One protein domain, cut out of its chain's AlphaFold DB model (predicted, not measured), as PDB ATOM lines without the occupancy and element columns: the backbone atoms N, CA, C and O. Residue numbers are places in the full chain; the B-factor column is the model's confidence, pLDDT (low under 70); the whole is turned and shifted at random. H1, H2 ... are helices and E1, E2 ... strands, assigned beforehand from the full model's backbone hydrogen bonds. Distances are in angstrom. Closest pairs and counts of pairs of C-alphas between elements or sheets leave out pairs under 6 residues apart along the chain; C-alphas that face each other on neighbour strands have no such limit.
ATOM      1  N   PHE A   3      36.061 -24.387  37.692       96.19
ATOM      2  CA  PHE A   3      37.501 -24.626  37.647       96.19
ATOM      3  C   PHE A   3      37.776 -25.697  36.593       96.19
ATOM      4  O   PHE A   3      37.048 -26.692  36.543       96.19
ATOM      5  N   ALA A   4      38.791 -25.489  35.758       95.88
ATOM      6  CA  ALA A   4      39.228 -26.467  34.774       95.88
ATOM      7  C   ALA A   4      40.744 -26.656  34.835       95.88
ATOM      8  O   ALA A   4      41.496 -25.701  34.665       95.88
ATOM      9  N   ASP A   5      41.146 -27.911  35.005       95.25
ATOM     10  CA  ASP A   5      42.516 -28.406  34.859       95.25
ATOM     11  C   ASP A   5      42.481 -29.581  33.868       95.25
ATOM     12  O   ASP A   5      42.379 -30.749  34.260       95.25
ATOM     13  N   PRO A   6      42.360 -29.295  32.558       92.62
ATOM     14  CA  PRO A   6      42.330 -30.346  31.561       92.62
ATOM     15  C   PRO A   6      43.742 -30.919  31.351       92.62
ATOM     16  O   PRO A   6      44.699 -30.158  31.219       92.62
ATOM     17  N   PRO A   7      43.896 -32.251  31.214       91.38
ATOM     18  CA  PRO A   7      45.186 -32.853  30.889       91.38
ATOM     19  C   PRO A   7      45.823 -32.232  29.637       91.38
ATOM     20  O   PRO A   7      45.169 -32.099  28.597       91.38
ATOM     21  N   TYR A   8      47.116 -31.900  29.713       85.94
ATOM     22  CA  TYR A   8      47.865 -31.264  28.620       85.94
ATOM     23  C   TYR A   8      47.795 -32.044  27.301       85.94
ATOM     24  O   TYR A   8      47.582 -31.447  26.246       85.94
ATOM     25  N   ASP A   9      47.880 -33.374  27.367       89.25
ATOM     26  CA  ASP A   9      47.920 -34.257  26.193       89.25
ATOM     27  C   ASP A   9      46.621 -34.249  25.371       89.25
ATOM     28  O   ASP A   9      46.608 -34.671  24.215       89.25
ATOM     29  N   LEU A  10      45.517 -33.750  25.942       89.50
ATOM     30  CA  LEU A  10      44.227 -33.688  25.258       89.50
ATOM     31  C   LEU A  10      44.091 -32.474  24.330       89.50
ATOM     32  O   LEU A  10      43.180 -32.460  23.508       89.50
ATOM     33  N   ASN A  11      44.958 -31.459  24.437       87.50
ATOM     34  CA  ASN A  11      44.912 -30.237  23.615       87.50
ATOM     35  C   ASN A  11      43.533 -29.525  23.576       87.50
ATOM     36  O   ASN A  11      43.231 -28.795  22.638       87.50
ATOM     37  N   ILE A  12      42.694 -29.697  24.605       93.81
ATOM     38  CA  ILE A  12      41.323 -29.141  24.657       93.81
ATOM     39  C   ILE A  12      41.223 -27.749  25.299       93.81
ATOM     40  O   ILE A  12      40.130 -27.203  25.401       93.81
ATOM     41  N   HIS A  13      42.333 -27.174  25.764       94.25
ATOM     42  CA  HIS A  13      42.322 -25.920  26.524       94.25
ATOM     43  C   HIS A  13      41.652 -24.782  25.745       94.25
ATOM     44  O   HIS A  13      40.840 -24.049  26.302       94.25
ATOM     45  N   GLU A  14      41.952 -24.661  24.452       92.56
ATOM     46  CA  GLU A  14      41.413 -23.596  23.608       92.56
ATOM     47  C   GLU A  14      39.899 -23.735  23.420       92.56
ATOM     48  O   GLU A  14      39.147 -22.835  23.795       92.56
ATOM     49  N   SER A  15      39.431 -24.890  22.938       93.94
ATOM     50  CA  SER A  15      38.002 -25.124  22.699       93.94
ATOM     51  C   SER A  15      37.169 -25.044  23.980       93.94
ATOM     52  O   SER A  15      36.067 -24.488  23.962       93.94
ATOM     53  N   LEU A  16      37.697 -25.538  25.105       93.94
ATOM     54  CA  LEU A  16      37.054 -25.444  26.414       93.94
ATOM     55  C   LEU A  16      36.904 -23.988  26.870       93.94
ATOM     56  O   LEU A  16      35.817 -23.575  27.279       93.94
ATOM     57  N   THR A  17      37.988 -23.212  26.790       93.56
ATOM     58  CA  THR A  17      38.022 -21.816  27.248       93.56
ATOM     59  C   THR A  17      37.078 -20.957  26.414       93.56
ATOM     60  O   THR A  17      36.265 -20.228  26.982       93.56
ATOM     61  N   HIS A  18      37.103 -21.111  25.084       92.94
ATOM     62  CA  HIS A  18      36.161 -20.436  24.189       92.94
ATOM     63  C   HIS A  18      34.710 -20.817  24.497       92.94
ATOM     64  O   HIS A  18      33.882 -19.932  24.693       92.94
ATOM     65  N   SER A  19      34.402 -22.110  24.646       92.75
ATOM     66  CA  SER A  19      33.031 -22.566  24.935       92.75
ATOM     67  C   SER A  19      32.475 -21.984  26.238       92.75
ATOM     68  O   SER A  19      31.295 -21.647  26.316       92.75
ATOM     69  N   LEU A  20      33.311 -21.843  27.270       92.19
ATOM     70  CA  LEU A  20      32.906 -21.265  28.555       92.19
ATOM     71  C   LEU A  20      32.720 -19.746  28.490       92.19
ATOM     72  O   LEU A  20      31.739 -19.232  29.036       92.19
ATOM     73  N   VAL A  21      33.655 -19.046  27.842       88.56
ATOM     74  CA  VAL A  21      33.645 -17.583  27.721       88.56
ATOM     75  C   VAL A  21      32.520 -17.117  26.793       88.56
ATOM     76  O   VAL A  21      31.746 -16.235  27.163       88.56
ATOM     77  N   GLU A  22      32.384 -17.732  25.619       87.44
ATOM     78  CA  GLU A  22      31.391 -17.365  24.601       87.44
ATOM     79  C   GLU A  22      30.002 -17.927  24.916       87.44
ATOM     80  O   GLU A  22      28.992 -17.269  24.672       87.44
ATOM     81  N   GLY A  23      29.929 -19.115  25.525       86.31
ATOM     82  CA  GLY A  23      28.666 -19.763  25.887       86.31
ATOM     83  C   GLY A  23      27.923 -19.112  27.058       86.31
ATOM     84  O   GLY A  23      26.853 -19.588  27.431       86.31
ATOM     85  N   ASN A  24      28.476 -18.050  27.663       84.50
ATOM     86  CA  ASN A  24      27.899 -17.332  28.806       84.50
ATOM     87  C   ASN A  24      27.485 -18.266  29.968       84.50
ATOM     88  O   ASN A  24      26.483 -18.043  30.651       84.50
ATOM     89  N   LEU A  25      28.277 -19.321  30.195       89.75
ATOM     90  CA  LEU A  25      27.974 -20.399  31.146       89.75
ATOM     91  C   LEU A  25      28.205 -20.000  32.616       89.75
ATOM     92  O   LEU A  25      27.845 -20.734  33.536       89.75
ATOM     93  N   LEU A  26      28.795 -18.829  32.860       92.56
ATOM     94  CA  LEU A  26      28.980 -18.287  34.201       92.56
ATOM     95  C   LEU A  26      27.693 -17.635  34.720       92.56
ATOM     96  O   LEU A  26      27.096 -16.780  34.065       92.56
ATOM     97  N   ALA A  27      27.300 -17.985  35.947       91.56
ATOM     98  CA  ALA A  27      26.291 -17.243  36.703       91.56
ATOM     99  C   ALA A  27      26.737 -15.786  36.949       91.56
ATOM    100  O   ALA A  27      27.923 -15.469  36.841       91.56
ATOM    101  N   SER A  28      25.799 -14.894  37.291       91.19
ATOM    102  CA  SER A  28      26.143 -13.521  37.706       91.19
ATOM    103  C   SER A  28      27.106 -13.546  38.901       91.19
ATOM    104  O   SER A  28      26.966 -14.386  39.791       91.19
ATOM    105  N   GLY A  29      28.142 -12.701  38.869       90.69
ATOM    106  CA  GLY A  29      29.249 -12.727  39.836       90.69
ATOM    107  C   GLY A  29      30.128 -13.988  39.783       90.69
ATOM    108  O   GLY A  29      30.997 -14.179  40.630       90.69
ATOM    109  N   GLY A  30      29.906 -14.875  38.809       93.50
ATOM    110  CA  GLY A  30      30.643 -16.118  38.645       93.50
ATOM    111  C   GLY A  30      32.063 -15.910  38.121       93.50
ATOM    112  O   GLY A  30      32.348 -14.976  37.372       93.50
ATOM    113  N   MET A  31      32.937 -16.847  38.486       95.31
ATOM    114  CA  MET A  31      34.333 -16.893  38.062       95.31
ATOM    115  C   MET A  31      34.653 -18.239  37.421       95.31
ATOM    116  O   MET A  31      34.224 -19.285  37.930       95.31
ATOM    117  N   PHE A  32      35.404 -18.183  36.327       97.19
ATOM    118  CA  PHE A  32      36.053 -19.317  35.688       97.19
ATOM    119  C   PHE A  32      37.564 -19.222  35.915       97.19
ATOM    120  O   PHE A  32      38.151 -18.153  35.752       97.19
ATOM    121  N   ILE A  33      38.175 -20.329  36.325       97.69
ATOM    122  CA  ILE A  33      39.610 -20.449  36.576       97.69
ATOM    123  C   ILE A  33      40.134 -21.599  35.715       97.69
ATOM    124  O   ILE A  33      39.629 -22.718  35.817       97.69
ATOM    125  N   LEU A  34      41.131 -21.312  34.883       97.56
ATOM    126  CA  LEU A  34      41.793 -22.279  34.013       97.56
ATOM    127  C   LEU A  34      43.231 -22.489  34.482       97.56
ATOM    128  O   LEU A  34      43.995 -21.524  34.502       97.56
ATOM    129  N   GLU A  35      43.599 -23.727  34.796       97.75
ATOM    130  CA  GLU A  35      44.995 -24.154  34.893       97.75
ATOM    131  C   GLU A  35      45.527 -24.495  33.495       97.75
ATOM    132  O   GLU A  35      44.834 -25.121  32.693       97.75
ATOM    133  N   HIS A  36      46.728 -24.020  33.169       96.12
ATOM    134  CA  HIS A  36      47.361 -24.251  31.873       96.12
ATOM    135  C   HIS A  36      48.882 -24.049  31.937       96.12
ATOM    136  O   HIS A  36      49.447 -23.620  32.947       96.12
ATOM    137  N   ASN A  37      49.573 -24.308  30.824       95.00
ATOM    138  CA  ASN A  37      51.017 -24.143  30.748       95.00
ATOM    139  C   ASN A  37      51.346 -22.650  30.715       95.00
ATOM    140  O   ASN A  37      50.685 -21.885  30.008       95.00
ATOM    141  N   SER A  38      52.404 -22.227  31.406       95.88
ATOM    142  CA  SER A  38      52.769 -20.808  31.510       95.88
ATOM    143  C   SER A  38      53.146 -20.134  30.186       95.88
ATOM    144  O   SER A  38      53.203 -18.907  30.128       95.88
ATOM    145  N   LYS A  39      53.374 -20.907  29.117       94.50
ATOM    146  CA  LYS A  39      53.610 -20.393  27.759       94.50
ATOM    147  C   LYS A  39      52.332 -20.016  27.004       94.50
ATOM    148  O   LYS A  39      52.429 -19.376  25.961       94.50
ATOM    149  N   GLN A  40      51.164 -20.443  27.476       92.94
ATOM    150  CA  GLN A  40      49.878 -20.108  26.864       92.94
ATOM    151  C   GLN A  40      49.378 -18.769  27.416       92.94
ATOM    152  O   GLN A  40      49.490 -18.512  28.615       92.94
ATOM    153  N   ASP A  41      48.823 -17.926  26.546       94.19
ATOM    154  CA  ASP A  41      48.302 -16.606  26.901       94.19
ATOM    155  C   ASP A  41      46.834 -16.486  26.488       94.19
ATOM    156  O   ASP A  41      46.490 -16.591  25.310       94.19
ATOM    157  N   TRP A  42      45.982 -16.230  27.477       95.38
ATOM    158  CA  TRP A  42      44.537 -16.080  27.314       95.38
ATOM    159  C   TRP A  42      44.059 -14.650  27.582       95.38
ATOM    160  O   TRP A  42      42.856 -14.397  27.630       95.38
ATOM    161  N   SER A  43      44.986 -13.700  27.748       95.56
ATOM    162  CA  SER A  43      44.686 -12.315  28.133       95.56
ATOM    163  C   SER A  43      43.806 -11.557  27.139       95.56
ATOM    164  O   SER A  43      43.167 -10.570  27.497       95.56
ATOM    165  N   LYS A  44      43.759 -12.022  25.887       94.62
ATOM    166  CA  LYS A  44      42.952 -11.436  24.812       94.62
ATOM    167  C   LYS A  44      41.521 -11.966  24.763       94.62
ATOM    168  O   LYS A  44      40.724 -11.441  23.988       94.62
ATOM    169  N   LEU A  45      41.193 -12.998  25.541       93.56
ATOM    170  CA  LEU A  45      39.845 -13.544  25.548       93.56
ATOM    171  C   LEU A  45      38.887 -12.663  26.362       93.56
ATOM    172  O   LEU A  45      39.279 -12.093  27.387       93.56
ATOM    173  N   PRO A  46      37.613 -12.565  25.943       92.56
ATOM    174  CA  PRO A  46      36.604 -11.836  26.695       92.56
ATOM    175  C   PRO A  46      36.494 -12.322  28.147       92.56
ATOM    176  O   PRO A  46      36.650 -13.499  28.459       92.56
ATOM    177  N   GLY A  47      36.228 -11.392  29.060       92.88
ATOM    178  CA  GLY A  47      36.042 -11.714  30.474       92.88
ATOM    179  C   GLY A  47      37.336 -12.017  31.230       92.88
ATOM    180  O   GLY A  47      37.260 -12.194  32.445       92.88
ATOM    181  N   PHE A  48      38.506 -12.032  30.575       96.06
ATOM    182  CA  PHE A  48      39.797 -12.176  31.249       96.06
ATOM    183  C   PHE A  48      40.005 -11.078  32.300       96.06
ATOM    184  O   PHE A  48      39.723  -9.899  32.074       96.06
ATOM    185  N   ARG A  49      40.513 -11.468  33.470       96.75
ATOM    186  CA  ARG A  49      40.792 -10.564  34.594       96.75
ATOM    187  C   ARG A  49      42.248 -10.545  35.000       96.75
ATOM    188  O   ARG A  49      42.789  -9.477  35.268       96.75
ATOM    189  N   SER A  50      42.866 -11.712  35.107       97.75
ATOM    190  CA  SER A  50      44.251 -11.816  35.550       97.75
ATOM    191  C   SER A  50      44.837 -13.169  35.196       97.75
ATOM    192  O   SER A  50      44.101 -14.144  35.059       97.75
ATOM    193  N   ASN A  51      46.163 -13.225  35.151       97.75
ATOM    194  CA  ASN A  51      46.928 -14.458  35.093       97.75
ATOM    195  C   ASN A  51      47.903 -14.513  36.280       97.75
ATOM    196  O   ASN A  51      48.488 -13.490  36.649       97.75
ATOM    197  N   ARG A  52      48.079 -15.693  36.878       97.94
ATOM    198  CA  ARG A  52      49.068 -15.950  37.934       97.94
ATOM    199  C   ARG A  52      49.946 -17.123  37.525       97.94
ATOM    200  O   ARG A  52      49.440 -18.224  37.352       97.94
ATOM    201  N   THR A  53      51.251 -16.894  37.418       98.12
ATOM    202  CA  THR A  53      52.218 -17.910  36.981       98.12
ATOM    203  C   THR A  53      53.048 -18.429  38.152       98.12
ATOM    204  O   THR A  53      53.601 -17.645  38.923       98.12
ATOM    205  N   TYR A  54      53.188 -19.750  38.233       97.31
ATOM    206  CA  TYR A  54      53.992 -20.479  39.208       97.31
ATOM    207  C   TYR A  54      54.876 -21.494  38.467       97.31
ATOM    208  O   TYR A  54      54.499 -22.639  38.223       97.31
ATOM    209  N   GLY A  55      56.068 -21.058  38.052       96.69
ATOM    210  CA  GLY A  55      56.967 -21.875  37.235       96.69
ATOM    211  C   GLY A  55      56.374 -22.186  35.855       96.69
ATOM    212  O   GLY A  55      56.119 -21.278  35.062       96.69
ATOM    213  N   ASN A  56      56.170 -23.472  35.561       96.19
ATOM    214  CA  ASN A  56      55.622 -23.937  34.278       96.19
ATOM    215  C   ASN A  56      54.088 -23.972  34.234       96.19
ATOM    216  O   ASN A  56      53.523 -24.262  33.180       96.19
ATOM    217  N   VAL A  57      53.428 -23.675  35.353       96.44
ATOM    218  CA  VAL A  57      51.968 -23.674  35.485       96.44
ATOM    219  C   VAL A  57      51.476 -22.238  35.613       96.44
ATOM    220  O   VAL A  57      52.124 -21.399  36.245       96.44
ATOM    221  N   ALA A  58      50.336 -21.942  35.009       97.62
ATOM    222  CA  ALA A  58      49.663 -20.661  35.091       97.62
ATOM    223  C   ALA A  58      48.160 -20.846  35.316       97.62
ATOM    224  O   ALA A  58      47.564 -21.818  34.858       97.62
ATOM    225  N   PHE A  59      47.567 -19.895  36.035       98.12
ATOM    226  CA  PHE A  59      46.137 -19.825  36.289       98.12
ATOM    227  C   PHE A  59      45.569 -18.556  35.668       98.12
ATOM    228  O   PHE A  59      45.897 -17.450  36.114       98.12
ATOM    229  N   SER A  60      44.680 -18.720  34.693       97.88
ATOM    230  CA  SER A  60      43.932 -17.623  34.081       97.88
ATOM    231  C   SER A  60      42.541 -17.509  34.689       97.88
ATOM    232  O   SER A  60      41.828 -18.498  34.850       97.88
ATOM    233  N   PHE A  61      42.158 -16.283  35.036       97.62
ATOM    234  CA  PHE A  61      40.912 -15.969  35.729       97.62
ATOM    235  C   PHE A  61      39.994 -15.178  34.806       97.62
ATOM    236  O   PHE A  61      40.399 -14.145  34.267       97.62
ATOM    237  N   PHE A  62      38.746 -15.621  34.693       96.38
ATOM    238  CA  PHE A  62      37.712 -14.999  33.874       96.38
ATOM    239  C   PHE A  62      36.458 -14.727  34.701       96.38
ATOM    240  O   PHE A  62      36.098 -15.502  35.589       96.38
ATOM    241  N   THR A  63      35.762 -13.642  34.390       95.00
ATOM    242  CA  THR A  63      34.433 -13.334  34.929       95.00
ATOM    243  C   THR A  63      33.398 -13.364  33.823       95.00
ATOM    244  O   THR A  63      33.734 -13.191  32.652       95.00
ATOM    245  N   LYS A  64      32.125 -13.497  34.205       90.81
ATOM    246  CA  LYS A  64      31.010 -13.290  33.280       90.81
ATOM    247  C   LYS A  64      31.154 -11.929  32.577       90.81
ATOM    248  O   LYS A  64      31.527 -10.941  33.214       90.81
TER     249      LYS A  64
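AT A GLANCE: This is residues 3 to 64 of the 67 residues of an uncharacterized protein of Bacteroidetes bacterium ADurb.Bin397 (UniProt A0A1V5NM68). A small three-stranded antiparallel sheet has one helix, H1, over one face and running along its strands, and the link of residues 38 to 47 loops over that same side of the sheet, next to the helix. The opposite face is bare, and residues 3 to 4 add a short parallel pairing beside E1. The printed part has 62 residues, with one named helix and three named strands in the order H1, E1, E2, E3; the sheet's order is E1, E3, E2, and the class is mixed, helices and strands. It is compact, with a radius of gyration of the C-alphas of 11.0 A and spans of 32 by 22 by 19 A.

IN THESE COORDINATES: E1, residues 31 to 37, is 19.6 A long and begins at C-alpha 31 (34.333, -16.893, 38.062). E3, residues 57 to 63, is 20.4 A long and ends at C-alpha 63 (34.433, -13.334, 34.929). E2, residues 48 to 54, is 18.3 A long. H1, residues 13 to 22, is 14.0 A long and begins at C-alpha 13 (42.322, -25.920, 26.524).

HOW THE PARTS SIT: The sheet is twisted, its C-alphas up to 4.2 A off its best plane. Inner strand E3 is antiparallel to edge strand E1 at 157 degrees; N 34 and O 60 are 2.9 A apart, within hydrogen-bond range. E2 and E3 form a hairpin at 163 degrees, with N 59 and O 52 at 2.8 A. H1 is on the sheet at a height of 10.0 A, over E1 and E3, at 18 degrees to E1 on the local plane. The closest C-alphas of H1 and E1, those of His 13 and His 36, are 7.5 A apart. Every O i to N i+4 pair of H1 is within hydrogen-bond range.

THE WHOLE: The two C-alphas farthest apart, those of Asp 9 and Ser 28, are 32.2 A from each other. The printed part has no cut and no long link. No printed residue has a pLDDT under 70.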